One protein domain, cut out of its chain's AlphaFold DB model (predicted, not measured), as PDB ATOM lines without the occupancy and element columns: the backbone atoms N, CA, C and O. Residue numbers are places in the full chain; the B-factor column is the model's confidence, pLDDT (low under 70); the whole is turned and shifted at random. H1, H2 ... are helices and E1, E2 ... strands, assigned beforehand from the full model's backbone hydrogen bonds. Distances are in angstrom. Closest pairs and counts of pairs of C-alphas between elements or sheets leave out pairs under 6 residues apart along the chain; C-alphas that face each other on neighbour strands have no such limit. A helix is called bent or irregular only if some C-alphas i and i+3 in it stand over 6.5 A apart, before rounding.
ATOM      1  N   PRO A   2     144.434  94.645 149.048       93.75
ATOM      2  CA  PRO A   2     145.023  95.955 148.741       93.75
ATOM      3  C   PRO A   2     145.267  96.191 147.238       93.75
ATOM      4  O   PRO A   2     145.279  97.342 146.808       93.75
ATOM      5  N   GLU A   3     145.382  95.141 146.414       93.81
ATOM      6  CA  GLU A   3     145.602  95.293 144.968       93.81
ATOM      7  C   GLU A   3     144.439  96.007 144.258       93.81
ATOM      8  O   GLU A   3     144.662  96.842 143.384       93.81
ATOM      9  N   ILE A   4     143.192  95.737 144.663       97.19
ATOM     10  CA  ILE A   4     142.001  96.343 144.041       97.19
ATOM     11  C   ILE A   4     141.919  97.840 144.371       97.19
ATOM     12  O   ILE A   4     141.592  98.649 143.502       97.19
ATOM     13  N   LEU A   5     142.274  98.228 145.600       95.38
ATOM     14  CA  LEU A   5     142.300  99.636 146.009       95.38
ATOM     15  C   LEU A   5     143.341 100.436 145.217       95.38
ATOM     16  O   LEU A   5     143.063 101.567 144.818       95.38
ATOM     17  N   ALA A   6     144.500  99.838 144.929       95.94
ATOM     18  CA  ALA A   6     145.534 100.479 144.122       95.94
ATOM     19  C   ALA A   6     145.061 100.748 142.681       95.94
ATOM     20  O   ALA A   6     145.281 101.837 142.153       95.94
ATOM     21  N   VAL A   7     144.353  99.799 142.057       97.56
ATOM     22  CA  VAL A   7     143.825  99.970 140.692       97.56
ATOM     23  C   VAL A   7     142.772 101.078 140.637       97.56
ATOM     24  O   VAL A   7     142.838 101.945 139.763       97.56
ATOM     25  N   ILE A   8     141.837 101.102 141.591       97.00
ATOM     26  CA  ILE A   8     140.803 102.146 141.660       97.00
ATOM     27  C   ILE A   8     141.445 103.527 141.861       97.00
ATOM     28  O   ILE A   8     141.041 104.488 141.205       97.00
ATOM     29  N   ALA A   9     142.482 103.626 142.700       97.38
ATOM     30  CA  ALA A   9     143.208 104.876 142.918       97.38
ATOM     31  C   ALA A   9     143.878 105.394 141.632       97.38
ATOM     32  O   ALA A   9     143.741 106.573 141.300       97.38
ATOM     33  N   ILE A  10     144.546 104.523 140.866       97.31
ATOM     34  CA  ILE A  10     145.200 104.910 139.605       97.31
ATOM     35  C   ILE A  10     144.165 105.372 138.571       97.31
ATOM     36  O   ILE A  10     144.350 106.417 137.944       97.31
ATOM     37  N   ILE A  11     143.053 104.644 138.420       97.31
ATOM     38  CA  ILE A  11     141.971 105.027 137.498       97.31
ATOM     39  C   ILE A  11     141.368 106.377 137.905       97.31
ATOM     40  O   ILE A  11     141.147 107.227 137.043       97.31
ATOM     41  N   GLY A  12     141.163 106.612 139.205       97.81
ATOM     42  CA  GLY A  12     140.659 107.884 139.724       97.81
ATOM     43  C   GLY A  12     141.561 109.070 139.370       97.81
ATOM     44  O   GLY A  12     141.074 110.097 138.898       97.81
ATOM     45  N   ILE A  13     142.881 108.911 139.514       96.62
ATOM     46  CA  ILE A  13     143.862 109.954 139.171       96.62
ATOM     47  C   ILE A  13     143.866 110.234 137.659       96.62
ATOM     48  O   ILE A  13     143.856 111.394 137.241       96.62
ATOM     49  N   LEU A  14     143.832 109.189 136.825       97.31
ATOM     50  CA  LEU A  14     143.791 109.340 135.367       97.31
ATOM     51  C   LEU A  14     142.499 110.022 134.897       97.31
ATOM     52  O   LEU A  14     142.552 110.923 134.055       97.31
ATOM     53  N   ALA A  15     141.355 109.647 135.473       96.56
ATOM     54  CA  ALA A  15     140.073 110.274 135.175       96.56
ATOM     55  C   ALA A  15     140.074 111.761 135.565       96.56
ATOM     56  O   ALA A  15     139.691 112.605 134.751       96.56
ATOM     57  N   ALA A  16     140.585 112.104 136.753       96.50
ATOM     58  CA  ALA A  16     140.658 113.486 137.231       96.50
ATOM     59  C   ALA A  16     141.484 114.399 136.303       96.50
ATOM     60  O   ALA A  16     141.110 115.547 136.067       96.50
ATOM     61  N   MET A  17     142.573 113.889 135.715       94.75
ATOM     62  CA  MET A  17     143.390 114.653 134.761       94.75
ATOM     63  C   MET A  17     142.758 114.778 133.365       94.75
ATOM     64  O   MET A  17     143.050 115.732 132.636       94.75
ATOM     65  N   ALA A  18     141.901 113.835 132.970       94.62
ATOM     66  CA  ALA A  18     141.300 113.804 131.639       94.62
ATOM     67  C   ALA A  18     140.101 114.761 131.495       94.62
ATOM     68  O   ALA A  18     139.964 115.423 130.462       94.62
ATOM     69  N   VAL A  19     139.266 114.892 132.531       94.56
ATOM     70  CA  VAL A  19     138.036 115.713 132.517       94.56
ATOM     71  C   VAL A  19     138.247 117.164 132.044       94.56
ATOM     72  O   VAL A  19     137.545 117.583 131.117       94.56
ATOM     73  N   PRO A  20     139.203 117.956 132.577       90.75
ATOM     74  CA  PRO A  20     139.358 119.352 132.155       90.75
ATOM     75  C   PRO A  20     139.777 119.499 130.684       90.75
ATOM     76  O   PRO A  20     139.474 120.515 130.054       90.75
ATOM     77  N   ARG A  21     140.448 118.491 130.105       89.00
ATOM     78  CA  ARG A  21     140.835 118.499 128.684       89.00
ATOM     79  C   ARG A  21     139.632 118.271 127.776       89.00
ATOM     80  O   ARG A  21     139.487 118.982 126.784       89.00
ATOM     81  N   PHE A  22     138.752 117.339 128.142       92.25
ATOM     82  CA  PHE A  22     137.536 117.067 127.375       92.25
ATOM     83  C   PHE A  22     136.579 118.260 127.359       92.25
ATOM     84  O   PHE A  22     136.070 118.609 126.296       92.25
ATOM     85  N   MET A  23     136.406 118.950 128.492       87.56
ATOM     86  CA  MET A  23     135.562 120.150 128.548       87.56
ATOM     87  C   MET A  23     136.039 121.230 127.567       87.56
ATOM     88  O   MET A  23     135.247 121.762 126.792       87.56
ATOM     89  N   ARG A  24     137.350 121.507 127.522       88.31
ATOM     90  CA  ARG A  24     137.921 122.483 126.575       88.31
ATOM     91  C   ARG A  24     137.709 122.082 125.117       88.31
ATOM     92  O   ARG A  24     137.386 122.937 124.297       88.31
ATOM     93  N   PHE A  25     137.872 120.800 124.797       90.62
ATOM     94  CA  PHE A  25     137.689 120.299 123.437       90.62
ATOM     95  C   PHE A  25     136.250 120.492 122.935       90.62
ATOM     96  O   PHE A  25     136.053 120.955 121.814       90.62
ATOM     97  N   ILE A  26     135.251 120.219 123.781       90.50
ATOM     98  CA  ILE A  26     133.834 120.403 123.429       90.50
ATOM     99  C   ILE A  26     133.538 121.873 123.108       90.50
ATOM    100  O   ILE A  26     132.895 122.167 122.102       90.50
ATOM    101  N   HIS A  27     134.042 122.810 123.918       87.19
ATOM    102  CA  HIS A  27     133.849 124.239 123.657       87.19
ATOM    103  C   HIS A  27     134.486 124.684 122.336       87.19
ATOM    104  O   HIS A  27     133.846 125.393 121.562       87.19
ATOM    105  N   LEU A  28     135.713 124.237 122.049       89.12
ATOM    106  CA  LEU A  28     136.396 124.573 120.798       89.12
ATOM    107  C   LEU A  28     135.661 124.020 119.575       89.12
ATOM    108  O   LEU A  28     135.458 124.750 118.609       89.12
ATOM    109  N   SER A  29     135.205 122.768 119.640       92.88
ATOM    110  CA  SER A  29     134.466 122.139 118.541       92.88
ATOM    111  C   SER A  29     133.180 122.904 118.198       92.88
ATOM    112  O   SER A  29     132.877 123.121 117.023       92.88
ATOM    113  N   ARG A  30     132.455 123.395 119.212       90.31
ATOM    114  CA  ARG A  30     131.248 124.214 119.016       90.31
ATOM    115  C   ARG A  30     131.542 125.576 118.392       90.31
ATOM    116  O   ARG A  30     130.802 126.020 117.513       90.31
ATOM    117  N   ILE A  31     132.624 126.230 118.818       89.62
ATOM    118  CA  ILE A  31     133.066 127.509 118.238       89.62
ATOM    119  C   ILE A  31     133.442 127.316 116.767       89.62
ATOM    120  O   ILE A  31     133.030 128.109 115.920       89.62
ATOM    121  N   GLU A  32     134.181 126.254 116.447       93.50
ATOM    122  CA  GLU A  32     134.590 125.948 115.075       93.50
ATOM    123  C   GLU A  32     133.376 125.692 114.173       93.50
ATOM    124  O   GLU A  32     133.260 126.303 113.111       93.50
ATOM    125  N   SER A  33     132.425 124.872 114.628       94.12
ATOM    126  CA  SER A  33     131.179 124.617 113.898       94.12
ATOM    127  C   SER A  33     130.382 125.904 113.657       94.12
ATOM    128  O   SER A  33     129.972 126.186 112.531       94.12
ATOM    129  N   THR A  34     130.240 126.741 114.688       92.81
ATOM    130  CA  THR A  34     129.531 128.024 114.584       92.81
ATOM    131  C   THR A  34     130.222 128.985 113.617       92.81
ATOM    132  O   THR A  34     129.562 129.634 112.805       92.81
ATOM    133  N   THR A  35     131.555 129.033 113.642       92.44
ATOM    134  CA  THR A  35     132.350 129.852 112.717       92.44
ATOM    135  C   THR A  35     132.148 129.394 111.274       92.44
ATOM    136  O   THR A  35     131.953 130.224 110.391       92.44
ATOM    137  N   GLN A  36     132.116 128.082 111.019       95.56
ATOM    138  CA  GLN A  36     131.854 127.551 109.678       95.56
ATOM    139  C   GLN A  36     130.447 127.899 109.176       95.56
ATOM    140  O   GLN A  36     130.282 128.200 107.995       95.56
ATOM    141  N   ILE A  37     129.437 127.871 110.052       94.50
ATOM    142  CA  ILE A  37     128.069 128.286 109.706       94.50
ATOM    143  C   ILE A  37     128.048 129.773 109.343       94.50
ATOM    144  O   ILE A  37     127.503 130.136 108.304       94.50
ATOM    145  N   LEU A  38     128.688 130.617 110.157       94.19
ATOM    146  CA  LEU A  38     128.758 132.055 109.915       94.19
ATOM    147  C   LEU A  38     129.456 132.379 108.586       94.19
ATOM    148  O   LEU A  38     128.952 133.192 107.818       94.19
ATOM    149  N   VAL A  39     130.579 131.719 108.285       95.50
ATOM    150  CA  VAL A  39     131.309 131.900 107.017       95.50
ATOM    151  C   VAL A  39     130.436 131.521 105.821       95.50
ATOM    152  O   VAL A  39     130.340 132.294 104.870       95.50
ATOM    153  N   LYS A  40     129.746 130.376 105.879       97.00
ATOM    154  CA  LYS A  40     128.829 129.952 104.808       97.00
ATOM    155  C   LYS A  40     127.684 130.938 104.607       97.00
ATOM    156  O   LYS A  40     127.317 131.222 103.470       97.00
ATOM    157  N   ASP A  41     127.137 131.474 105.693       96.25
ATOM    158  CA  ASP A  41     126.071 132.465 105.606       96.25
ATOM    159  C   ASP A  41     126.591 133.797 105.046       96.25
ATOM    160  O   ASP A  41     125.926 134.382 104.198       96.25
ATOM    161  N   MET A  42     127.808 134.232 105.384       95.56
ATOM    162  CA  MET A  42     128.442 135.401 104.750       95.56
ATOM    163  C   MET A  42     128.666 135.203 103.242       95.56
ATOM    164  O   MET A  42     128.379 136.103 102.450       95.56
ATOM    165  N   GLU A  43     129.141 134.028 102.823       97.19
ATOM    166  CA  GLU A  43     129.290 133.683 101.403       97.19
ATOM    167  C   GLU A  43     127.940 133.685 100.678       97.19
ATOM    168  O   GLU A  43     127.815 134.234  99.580       97.19
ATOM    169  N   TRP A  44     126.910 133.126 101.311       97.25
ATOM    170  CA  TRP A  44     125.557 133.126 100.775       97.25
ATOM    171  C   TRP A  44     124.988 134.543 100.651       97.25
ATOM    172  O   TRP A  44     124.448 134.879  99.598       97.25
ATOM    173  N   VAL A  45     125.156 135.400 101.665       97.00
ATOM    174  CA  VAL A  45     124.713 136.804 101.621       97.00
ATOM    175  C   VAL A  45     125.411 137.557 100.497       97.00
ATOM    176  O   VAL A  45     124.760 138.282  99.749       97.00
ATOM    177  N   LYS A  46     126.716 137.335 100.314       95.44
ATOM    178  CA  LYS A  46     127.464 137.915  99.196       95.44
ATOM    179  C   LYS A  46     126.865 137.502  97.849       95.44
ATOM    180  O   LYS A  46     126.647 138.359  96.997       95.44
ATOM    181  N   LEU A  47     126.560 136.218  97.658       96.81
ATOM    182  CA  LEU A  47     125.911 135.726  96.434       96.81
ATOM    183  C   LEU A  47     124.475 136.260  96.269       96.81
ATOM    184  O   LEU A  47     124.037 136.543  95.155       96.81
ATOM    185  N   ALA A  48     123.733 136.428  97.363       95.44
ATOM    186  CA  ALA A  48     122.393 137.005  97.345       95.44
ATOM    187  C   ALA A  48     122.423 138.489  96.945       95.44
ATOM    188  O   ALA A  48     121.628 138.915  96.101       95.44
ATOM    189  N   ALA A  49     123.389 139.259  97.450       93.94
ATOM    190  CA  ALA A  49     123.615 140.651  97.069       93.94
ATOM    191  C   ALA A  49     124.020 140.785  95.589       93.94
ATOM    192  O   ALA A  49     123.506 141.645  94.866       93.94
ATOM    193  N   THR A  50     124.881 139.895  95.071       93.50
ATOM    194  CA  THR A  50     125.245 139.894  93.639       93.50
ATOM    195  C   THR A  50     124.122 139.415  92.718       93.50
ATOM    196  O   THR A  50     124.064 139.834  91.562       93.50
ATOM    197  N   ARG A  51     123.176 138.611  93.209       95.94
ATOM    198  CA  ARG A  51     122.007 138.194  92.425       95.94
ATOM    199  C   ARG A  51     120.883 139.229  92.417       95.94
ATOM    200  O   ARG A  51     120.262 139.438  91.384       95.94
ATOM    201  N   SER A  52     120.606 139.848  93.558       94.25
ATOM    202  CA  SER A  52     119.436 140.720  93.759       94.25
ATOM    203  C   SER A  52     119.572 142.121  93.170       94.25
ATOM    204  O   SER A  52     118.566 142.738  92.848       94.25
ATOM    205  N   GLY A  53     120.793 142.634  93.054       90.38
ATOM    206  CA  GLY A  53     121.032 144.034  92.681       90.38
ATOM    207  C   GLY A  53     121.168 144.965  93.878       90.38
ATOM    208  O   GLY A  53     121.662 146.069  93.698       90.38
ATOM    209  N   THR A  54     120.774 144.521  95.073       90.75
ATOM    210  CA  THR A  54     120.562 145.391  96.236       90.75
ATOM    211  C   THR A  54     121.507 145.048  97.380       90.75
ATOM    212  O   THR A  54     122.055 143.938  97.449       90.75
ATOM    213  N   LYS A  55     121.699 145.992  98.304       89.88
ATOM    214  CA  LYS A  55     122.553 145.770  99.469       89.88
ATOM    215  C   LYS A  55     121.895 144.782 100.420       89.88
ATOM    216  O   LYS A  55     120.671 144.676 100.522       89.88
ATOM    217  N   HIS A  56     122.735 143.974 101.047       93.75
ATOM    218  CA  HIS A  56     122.324 143.033 102.075       93.75
ATOM    219  C   HIS A  56     123.133 143.327 103.324       93.75
ATOM    220  O   HIS A  56     124.330 143.616 103.233       93.75
ATOM    221  N   TYR A  57     122.465 143.226 104.468       91.81
ATOM    222  CA  TYR A  57     123.050 143.534 105.754       91.81
ATOM    223  C   TYR A  57     123.045 142.327 106.684       91.81
ATOM    224  O   TYR A  57     122.036 141.632 106.791       91.81
ATOM    225  N   ILE A  58     124.149 142.086 107.391       94.12
ATOM    226  CA  ILE A  58     124.215 141.075 108.458       94.12
ATOM    227  C   ILE A  58     124.228 141.768 109.812       94.12
ATOM    228  O   ILE A  58     125.117 142.546 110.128       94.12
ATOM    229  N   ARG A  59     123.236 141.470 110.634       88.25
ATOM    230  CA  ARG A  59     122.980 142.135 111.897       88.25
ATOM    231  C   ARG A  59     123.229 141.213 113.076       88.25
ATOM    232  O   ARG A  59     122.482 140.258 113.258       88.25
ATOM    233  N   PHE A  60     124.201 141.539 113.922       89.38
ATOM    234  CA  PHE A  60     124.419 140.835 115.189       89.38
ATOM    235  C   PHE A  60     123.600 141.475 116.312       89.38
ATOM    236  O   PHE A  60     123.509 142.701 116.405       89.38
ATOM    237  N   PHE A  61     122.988 140.654 117.165       84.19
ATOM    238  CA  PHE A  61     122.357 141.146 118.387       84.19
ATOM    239  C   PHE A  61     123.418 141.337 119.473       84.19
ATOM    240  O   PHE A  61     124.205 140.433 119.737       84.19
ATOM    241  N   THR A  62     123.431 142.509 120.104       72.00
ATOM    242  CA  THR A  62     124.327 142.829 121.234       72.00
ATOM    243  C   THR A  62     123.620 142.939 122.567       72.00
ATOM    244  O   THR A  62     124.266 143.203 123.575       72.00
ATOM    245  N   ASP A  63     122.304 142.754 122.570       73.75
ATOM    246  CA  ASP A  63     121.515 142.704 123.793       73.75
ATOM    247  C   ASP A  63     121.768 141.367 124.529       73.75
ATOM    248  O   ASP A  63     122.734 140.651 124.248       73.75
ATOM    249  N   ALA A  64     120.891 140.996 125.469       67.12
ATOM    250  CA  ALA A  64     121.017 139.774 126.277       67.12
ATOM    251  C   ALA A  64     121.264 138.488 125.449       67.12
ATOM    252  O   ALA A  64     121.931 137.565 125.924       67.12
ATOM    253  N   ASP A  65     120.808 138.465 124.193       72.31
ATOM    254  CA  ASP A  65     120.899 137.325 123.280       72.31
ATOM    255  C   ASP A  65     121.965 137.526 122.184       72.31
ATOM    256  O   ASP A  65     121.665 137.620 120.993       72.31
ATOM    257  N   SER A  66     123.243 137.517 122.576       81.62
ATOM    258  CA  SER A  66     124.408 137.551 121.656       81.62
ATOM    259  C   SER A  66     124.653 136.246 120.878       81.62
ATOM    260  O   SER A  66     125.665 136.090 120.186       81.62
ATOM    261  N   SER A  67     123.736 135.285 120.983       87.69
ATOM    262  CA  SER A  67     123.762 134.004 120.275       87.69
ATOM    263  C   SER A  67     122.928 134.021 118.995       87.69
ATOM    264  O   SER A  67     122.615 132.963 118.466       87.69
ATOM    265  N   SER A  68     122.527 135.177 118.469       91.19
ATOM    266  CA  SER A  68     121.761 135.221 117.221       91.19
ATOM    267  C   SER A  68     122.184 136.360 116.305       91.19
ATOM    268  O   SER A  68     122.799 137.343 116.727       91.19
ATOM    269  N   TYR A  69     121.864 136.208 115.023       93.88
ATOM    270  CA  TYR A  69     122.023 137.255 114.027       93.88
ATOM    271  C   TYR A  69     120.919 137.186 112.970       93.88
ATOM    272  O   TYR A  69     120.234 136.175 112.799       93.88
ATOM    273  N   GLU A  70     120.733 138.291 112.265       95.06
ATOM    274  CA  GLU A  70     119.748 138.452 111.204       95.06
ATOM    275  C   GLU A  70     120.425 138.844 109.901       95.06
ATOM    276  O   GLU A  70     121.447 139.523 109.896       95.06
ATOM    277  N   VAL A  71     119.821 138.455 108.788       96.19
ATOM    278  CA  VAL A  71     120.178 138.931 107.460       96.19
ATOM    279  C   VAL A  71     119.015 139.741 106.921       96.19
ATOM    280  O   VAL A  71     117.892 139.238 106.832       96.19
ATOM    281  N   TRP A  72     119.308 140.971 106.531       96.06
ATOM    282  CA  TRP A  72     118.364 141.930 105.984       96.06
ATOM    283  C   TRP A  72     118.707 142.231 104.528       96.06
ATOM    284  O   TRP A  72     119.872 142.191 104.132       96.06
ATOM    285  N   LYS A  73     117.689 142.530 103.730       95.38
ATOM    286  CA  LYS A  73     117.822 143.039 102.368       95.38
ATOM    287  C   LYS A  73     117.231 144.436 102.313       95.38
ATOM    288  O   LYS A  73     116.083 144.623 102.725       95.38
ATOM    289  N   GLU A  74     118.001 145.345 101.730       92.19
ATOM    290  CA  GLU A  74     117.566 146.702 101.418       92.19
ATOM    291  C   GLU A  74     116.321 146.662 100.526       92.19
ATOM    292  O   GLU A  74     116.307 145.989  99.484       92.19
ATOM    293  N   ASN A  75     115.264 147.328 100.982       92.06
ATOM    294  CA  ASN A  75     113.985 147.415 100.274       92.06
ATOM    295  C   ASN A  75     113.531 148.872 100.051       92.06
ATOM    296  O   ASN A  75     112.546 149.097  99.350       92.06
ATOM    297  N   SER A  76     114.246 149.845 100.621       81.62
ATOM    298  CA  SER A  76     114.061 151.277 100.383       81.62
ATOM    299  C   SER A  76     114.747 151.735  99.087       81.62
ATOM    300  O   SER A  76     115.442 150.964  98.416       81.62
ATOM    301  N   ASP A  77     114.497 152.990  98.696       74.50
ATOM    302  CA  ASP A  77     115.144 153.604  97.536       74.50
ATOM    303  C   ASP A  77     116.675 153.493  97.667       74.50
ATOM    304  O   ASP A  77     117.220 153.872  98.708       74.50
ATOM    305  N   PRO A  78     117.397 153.076  96.607       67.31
ATOM    306  CA  PRO A  78     118.844 152.802  96.638       67.31
ATOM    307  C   PRO A  78     119.718 154.043  96.898       67.31
ATOM    308  O   PRO A  78     120.940 153.992  96.782       67.31
ATOM    309  N   ILE A  79     119.093 155.186  97.181       76.31
ATOM    310  CA  ILE A  79     119.736 156.468  97.448       76.31
ATOM    311  C   ILE A  79     120.048 156.616  98.942       76.31
ATOM    312  O   ILE A  79     121.062 157.233  99.273       76.31
ATOM    313  N   ASP A  80     119.217 156.070  99.842       71.69
ATOM    314  CA  ASP A  80     119.366 156.342 101.279       71.69
ATOM    315  C   ASP A  80     120.579 155.616 101.878       71.69
ATOM    316  O   ASP A  80     121.234 156.154 102.767       71.69
ATOM    317  N   ASN A  81     120.970 154.450 101.340       72.81
ATOM    318  CA  ASN A  81     122.159 153.697 101.768       72.81
ATOM    319  C   ASN A  81     122.240 153.496 103.294       72.81
ATOM    320  O   ASN A  81     123.327 153.394 103.867       72.81
ATOM    321  N   ARG A  82     121.091 153.468 103.970       79.62
ATOM    322  CA  ARG A  82     120.979 153.387 105.424       79.62
ATOM    323  C   ARG A  82     120.177 152.160 105.791       79.62
ATOM    324  O   ARG A  82     119.102 151.925 105.256       79.62
ATOM    325  N   PHE A  83     120.691 151.417 106.764       83.50
ATOM    326  CA  PHE A  83     119.938 150.332 107.371       83.50
ATOM    327  C   PHE A  83     118.761 150.895 108.172       83.50
ATOM    328  O   PHE A  83     118.957 151.673 109.111       83.50
ATOM    329  N   ASN A  84     117.554 150.434 107.858       86.19
ATOM    330  CA  ASN A  84     116.344 150.785 108.582       86.19
ATOM    331  C   ASN A  84     115.478 149.542 108.799       86.19
ATOM    332  O   ASN A  84     114.814 149.053 107.892       86.19
ATOM    333  N   ALA A  85     115.412 149.063 110.043       87.25
ATOM    334  CA  ALA A  85     114.651 147.861 110.392       87.25
ATOM    335  C   ALA A  85     113.129 147.966 110.138       87.25
ATOM    336  O   ALA A  85     112.447 146.944 110.206       87.25
ATOM    337  N   GLY A  86     112.587 149.172 109.919       92.19
ATOM    338  CA  GLY A  86     111.181 149.382 109.560       92.19
ATOM    339  C   GLY A  86     110.897 149.347 108.055       92.19
ATOM    340  O   GLY A  86     109.755 149.113 107.670       92.19
ATOM    341  N   GLU A  87     111.912 149.568 107.218       90.62
ATOM    342  CA  GLU A  87     111.781 149.648 105.754       90.62
ATOM    343  C   GLU A  87     112.422 148.444 105.057       90.62
ATOM    344  O   GLU A  87     111.898 147.951 104.055       90.62
ATOM    345  N   ASP A  88     113.521 147.936 105.616       91.88
ATOM    346  CA  ASP A  88     114.257 146.792 105.103       91.88
ATOM    347  C   ASP A  88     113.539 145.471 105.373       91.88
ATOM    348  O   ASP A  88     112.811 145.285 106.349       91.88
ATOM    349  N   SER A  89     113.790 144.502 104.498       95.25
ATOM    350  CA  SER A  89     113.161 143.185 104.570       95.25
ATOM    351  C   SER A  89     114.051 142.177 105.299       95.25
ATOM    352  O   SER A  89     115.200 141.946 104.918       95.25
ATOM    353  N   LEU A  90     113.521 141.540 106.346       96.00
ATOM    354  CA  LEU A  90     114.198 140.433 107.021       96.00
ATOM    355  C   LEU A  90     114.160 139.191 106.122       96.00
ATOM    356  O   LEU A  90     113.090 138.678 105.806       96.00
ATOM    357  N   ILE A  91     115.331 138.678 105.749       96.88
ATOM    358  CA  ILE A  91     115.445 137.483 104.905       96.88
ATOM    359  C   ILE A  91     115.565 136.224 105.758       96.88
ATOM    360  O   ILE A  91     114.920 135.211 105.496       96.88
ATOM    361  N   LYS A  92     116.452 136.266 106.756       96.31
ATOM    362  CA  LYS A  92     116.834 135.094 107.544       96.31
ATOM    363  C   LYS A  92     117.174 135.513 108.963       96.31
ATOM    364  O   LYS A  92     117.864 136.507 109.169       96.31
ATOM    365  N   ARG A  93     116.754 134.712 109.939       95.62
ATOM    366  CA  ARG A  93     117.233 134.788 111.319       95.62
ATOM    367  C   ARG A  93     117.948 133.490 111.654       95.62
ATOM    368  O   ARG A  93     117.445 132.412 111.347       95.62
ATOM    369  N   VAL A  94     119.115 133.601 112.270       95.00
ATOM    370  CA  VAL A  94     119.945 132.460 112.646       95.00
ATOM    371  C   VAL A  94     120.191 132.513 114.143       95.00
ATOM    372  O   VAL A  94     120.685 133.510 114.666       95.00
ATOM    373  N   SER A  95     119.836 131.426 114.825       93.38
ATOM    374  CA  SER A  95     120.216 131.196 116.214       93.38
ATOM    375  C   SER A  95     121.436 130.288 116.236       93.38
ATOM    376  O   SER A  95     121.429 129.207 115.651       93.38
ATOM    377  N   LEU A  96     122.479 130.739 116.913       90.69
ATOM    378  CA  LEU A  96     123.672 129.976 117.234       90.69
ATOM    379  C   LEU A  96     123.408 129.113 118.467       90.69
ATOM    380  O   LEU A  96     122.464 129.343 119.229       90.69
ATOM    381  N   GLU A  97     124.258 128.111 118.668       86.94
ATOM    382  CA  GLU A  97     124.212 127.308 119.882       86.94
ATOM    383  C   GLU A  97     124.551 128.196 121.096       86.94
ATOM    384  O   GLU A  97     125.502 128.978 121.070       86.94
ATOM    385  N   THR A  98     123.817 128.026 122.197       75.25
ATOM    386  CA  THR A  98     123.896 128.832 123.430       75.25
ATOM    387  C   THR A  98     125.286 129.080 124.045       75.25
ATOM    388  O   THR A  98     125.436 130.117 124.694       75.25
ATOM    389  N   PRO A  99     126.317 128.208 123.920       78.06
ATOM    390  CA  PRO A  99     127.636 128.533 124.462       78.06
ATOM    391  C   PRO A  99     128.443 129.498 123.585       78.06
ATOM    392  O   PRO A  99     129.469 129.992 124.049       78.06
ATOM    393  N   VAL A 100     128.036 129.750 122.337       81.56
ATOM    394  CA  VAL A 100     128.763 130.639 121.429       81.56
ATOM    395  C   VAL A 100     128.084 132.001 121.402       81.56
ATOM    396  O   VAL A 100     126.901 132.122 121.094       81.56
ATOM    397  N   ARG A 101     128.856 133.034 121.733       82.31
ATOM    398  CA  ARG A 101     128.422 134.431 121.742       82.31
ATOM    399  C   ARG A 101     129.306 135.229 120.794       82.31
ATOM    400  O   ARG A 101     130.525 135.052 120.805       82.31
ATOM    401  N   ILE A 102     128.694 136.078 119.975       78.56
ATOM    402  CA  ILE A 102     129.404 136.980 119.065       78.56
ATOM    403  C   ILE A 102     129.415 138.373 119.694       78.56
ATOM    404  O   ILE A 102     128.363 138.938 119.965       78.56
ATOM    405  N   GLY A 103     130.609 138.924 119.910       68.31
ATOM    406  CA  GLY A 103     130.777 140.206 120.592       68.31
ATOM    407  C   GLY A 103     130.773 140.033 122.109       68.31
ATOM    408  O   GLY A 103     129.843 139.499 122.704       68.31
ATOM    409  N   GLY A 104     131.865 140.438 122.748       55.56
ATOM    410  CA  GLY A 104     132.044 140.309 124.188       55.56
ATOM    411  C   GLY A 104     132.111 141.676 124.834       55.56
ATOM    412  O   GLY A 104     133.210 142.173 125.016       55.56
ATOM    413  N   GLN A 105     130.965 142.262 125.175       51.16
ATOM    414  CA  GLN A 105     130.873 143.318 126.188       51.16
ATOM    415  C   GLN A 105     129.481 143.306 126.826       51.16
ATOM    416  O   GLN A 105     128.764 144.299 126.819       51.16
ATOM    417  N   ASP A 106     129.094 142.179 127.419       54.19
ATOM    418  CA  ASP A 106     128.295 142.345 128.625       54.19
ATOM    419  C   ASP A 106     129.286 142.795 129.702       54.19
ATOM    420  O   ASP A 106     130.193 142.040 130.058       54.19
ATOM    421  N   ALA A 107     129.179 144.046 130.158       56.88
ATOM    422  CA  ALA A 107     130.088 144.613 131.156       56.88
ATOM    423  C   ALA A 107     130.114 143.796 132.464       56.88
ATOM    424  O   ALA A 107     131.046 143.925 133.256       56.88
ATOM    425  N   SER A 108     129.102 142.947 132.683       58.19
ATOM    426  CA  SER A 108     129.007 142.047 133.831       58.19
ATOM    427  C   SER A 108     129.821 140.754 133.693       58.19
ATOM    428  O   SER A 108     130.105 140.106 134.702       58.19
ATOM    429  N   VAL A 109     130.227 140.370 132.477       56.91
ATOM    430  CA  VAL A 109     130.997 139.144 132.243       56.91
ATOM    431  C   VAL A 109     132.475 139.512 132.129       56.91
ATOM    432  O   VAL A 109     132.860 140.191 131.174       56.91
ATOM    433  N   PRO A 110     133.334 139.073 133.068       57.47
ATOM    434  CA  PRO A 110     134.754 139.374 132.993       57.47
ATOM    435  C   PRO A 110     135.313 138.807 131.688       57.47
ATOM    436  O   PRO A 110     135.160 137.617 131.397       57.47
ATOM    437  N   ALA A 111     135.947 139.672 130.893       56.38
ATOM    438  CA  ALA A 111     136.627 139.258 129.677       56.38
ATOM    439  C   ALA A 111     137.598 138.115 130.000       56.38
ATOM    440  O   ALA A 111     138.253 138.113 131.049       56.38
ATOM    441  N   PRO A 121     132.730 149.290 118.987       56.53
ATOM    442  CA  PRO A 121     132.044 150.564 119.133       56.53
ATOM    443  C   PRO A 121     130.554 150.311 119.423       56.53
ATOM    444  O   PRO A 121     129.992 149.298 119.012       56.53
ATOM    445  N   SER A 122     129.899 151.210 120.163       57.34
ATOM    446  CA  SER A 122     128.518 151.021 120.651       57.34
ATOM    447  C   SER A 122     127.460 150.939 119.545       57.34
ATOM    448  O   SER A 122     126.341 150.496 119.789       57.34
ATOM    449  N   ASN A 123     127.807 151.356 118.329       51.00
ATOM    450  CA  ASN A 123     126.999 151.187 117.124       51.00
ATOM    451  C   ASN A 123     127.122 149.774 116.524       51.00
ATOM    452  O   ASN A 123     126.336 149.444 115.638       51.00
ATOM    453  N   VAL A 124     128.081 148.959 117.003       52.06
ATOM    454  CA  VAL A 124     128.347 147.530 116.717       52.06
ATOM    455  C   VAL A 124     128.610 147.209 115.234       52.06
ATOM    456  O   VAL A 124     129.091 146.140 114.869       52.06
ATOM    457  N   MET A 125     128.367 148.162 114.350       51.38
ATOM    458  CA  MET A 125     128.957 148.226 113.033       51.38
ATOM    459  C   MET A 125     130.389 148.682 113.259       51.38
ATOM    460  O   MET A 125     130.616 149.703 113.911       51.38
ATOM    461  N   GLY A 126     131.359 147.886 112.805       48.56
ATOM    462  CA  GLY A 126     132.765 148.272 112.864       48.56
ATOM    463  C   GLY A 126     132.941 149.715 112.387       48.56
ATOM    464  O   GLY A 126     132.170 150.197 111.557       48.56
ATOM    465  N   ILE A 127     133.915 150.428 112.951       46.69
ATOM    466  CA  ILE A 127     134.251 151.777 112.491       46.69
ATOM    467  C   ILE A 127     134.683 151.626 111.030       46.69
ATOM    468  O   ILE A 127     135.797 151.176 110.779       46.69
ATOM    469  N   GLY A 128     133.788 151.924 110.082       46.00
ATOM    470  CA  GLY A 128     134.156 152.005 108.673       46.00
ATOM    471  C   GLY A 128     135.285 153.015 108.574       46.00
ATOM    472  O   GLY A 128     135.153 154.136 109.084       46.00
ATOM    473  N   VAL A 159     121.861 146.750 114.708       48.34
ATOM    474  CA  VAL A 159     123.220 146.820 114.100       48.34
ATOM    475  C   VAL A 159     123.251 146.128 112.737       48.34
ATOM    476  O   VAL A 159     122.833 144.994 112.730       48.34
ATOM    477  N   ALA A 160     123.795 146.640 111.624       37.62
ATOM    478  CA  ALA A 160     123.776 145.893 110.346       37.62
ATOM    479  C   ALA A 160     125.067 146.032 109.496       37.62
ATOM    480  O   ALA A 160     125.591 147.117 109.330       37.62
ATOM    481  N   VAL A 161     125.611 144.942 108.946       45.56
ATOM    482  CA  VAL A 161     126.892 144.901 108.202       45.56
ATOM    483  C   VAL A 161     126.644 144.876 106.699       45.56
ATOM    484  O   VAL A 161     126.148 143.873 106.201       45.56
ATOM    485  N   GLU A 162     127.019 145.934 105.985       40.94
ATOM    486  CA  GLU A 162     126.823 146.090 104.536       40.94
ATOM    487  C   GLU A 162     127.865 145.333 103.691       40.94
ATOM    488  O   GLU A 162     129.065 145.411 103.950       40.94
ATOM    489  N   ILE A 163     127.422 144.643 102.634       42.88
ATOM    490  CA  ILE A 163     128.300 144.065 101.600       42.88
ATOM    491  C   ILE A 163     127.953 144.700 100.243       42.88
ATOM    492  O   ILE A 163     127.010 144.281  99.570       42.88
ATOM    493  N   GLY A 164     128.712 145.726  99.843       38.66
ATOM    494  CA  GLY A 164     128.542 146.453  98.577       38.66
ATOM    495  C   GLY A 164     129.221 145.796  97.362       38.66
ATOM    496  O   GLY A 164     130.160 145.006  97.488       38.66
TER     497      GLY A 164
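What this domain is: This is residues 2 to 111, 121 to 128 and 159 to 164 of the 219 residues of the protein "Type II secretion system protein" of Fibrobacteres bacterium (UniProt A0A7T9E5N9). One very long, bent helix, H1, sticks out as an arm with residues 2 to 26, and its later part covers one face of a small antiparallel sheet, E1 E2 E3. The 124 printed residues, mixed in class, run H1, E1, E2, E3. The whole is extended, with a radius of gyration of the C-alphas of 22.1 A and spans of 83 by 33 by 22 A.

How they stand to each other: By its hydrogen bonds H1, residues 2 to 52, is one helix, but bent: C-alphas 17 and 20 are 6.7 A apart. Its arms H1a, residues 2 to 17, and H1b, residues 20 to 52, stand at a shallow tilt of 30 degrees; every O i to N i+4 pair in both is within hydrogen-bond range. E1, residues 56 to 60, E2, 68 to 73, and E3, 89 to 95, form a meander, each strand the antiparallel neighbour of the one before; N 59 and O 70 are 2.7 A apart, N 71 and O 92 2.8 A. H1b is on the sheet, in two layers, at a height of 9.8 A; its closest C-alphas to E1 are Ala 49 and His 56, 5.7 A.

Where its parts are: H1a, 23.4 A long, begins at C-alpha 2 (145.023, 95.955, 148.741); H1b measures 48.2 A. E3, 18.1 A, ends at C-alpha 95 (120.216, 131.196, 116.214).

The domain as a whole: The cuts span 16.1 A from C-alpha 111 to 121 and 13.3 A from 128 to 159. The E2 to E3 link is long. In the model pLDDT is under 70 at 25 residues, among them 103 to 111.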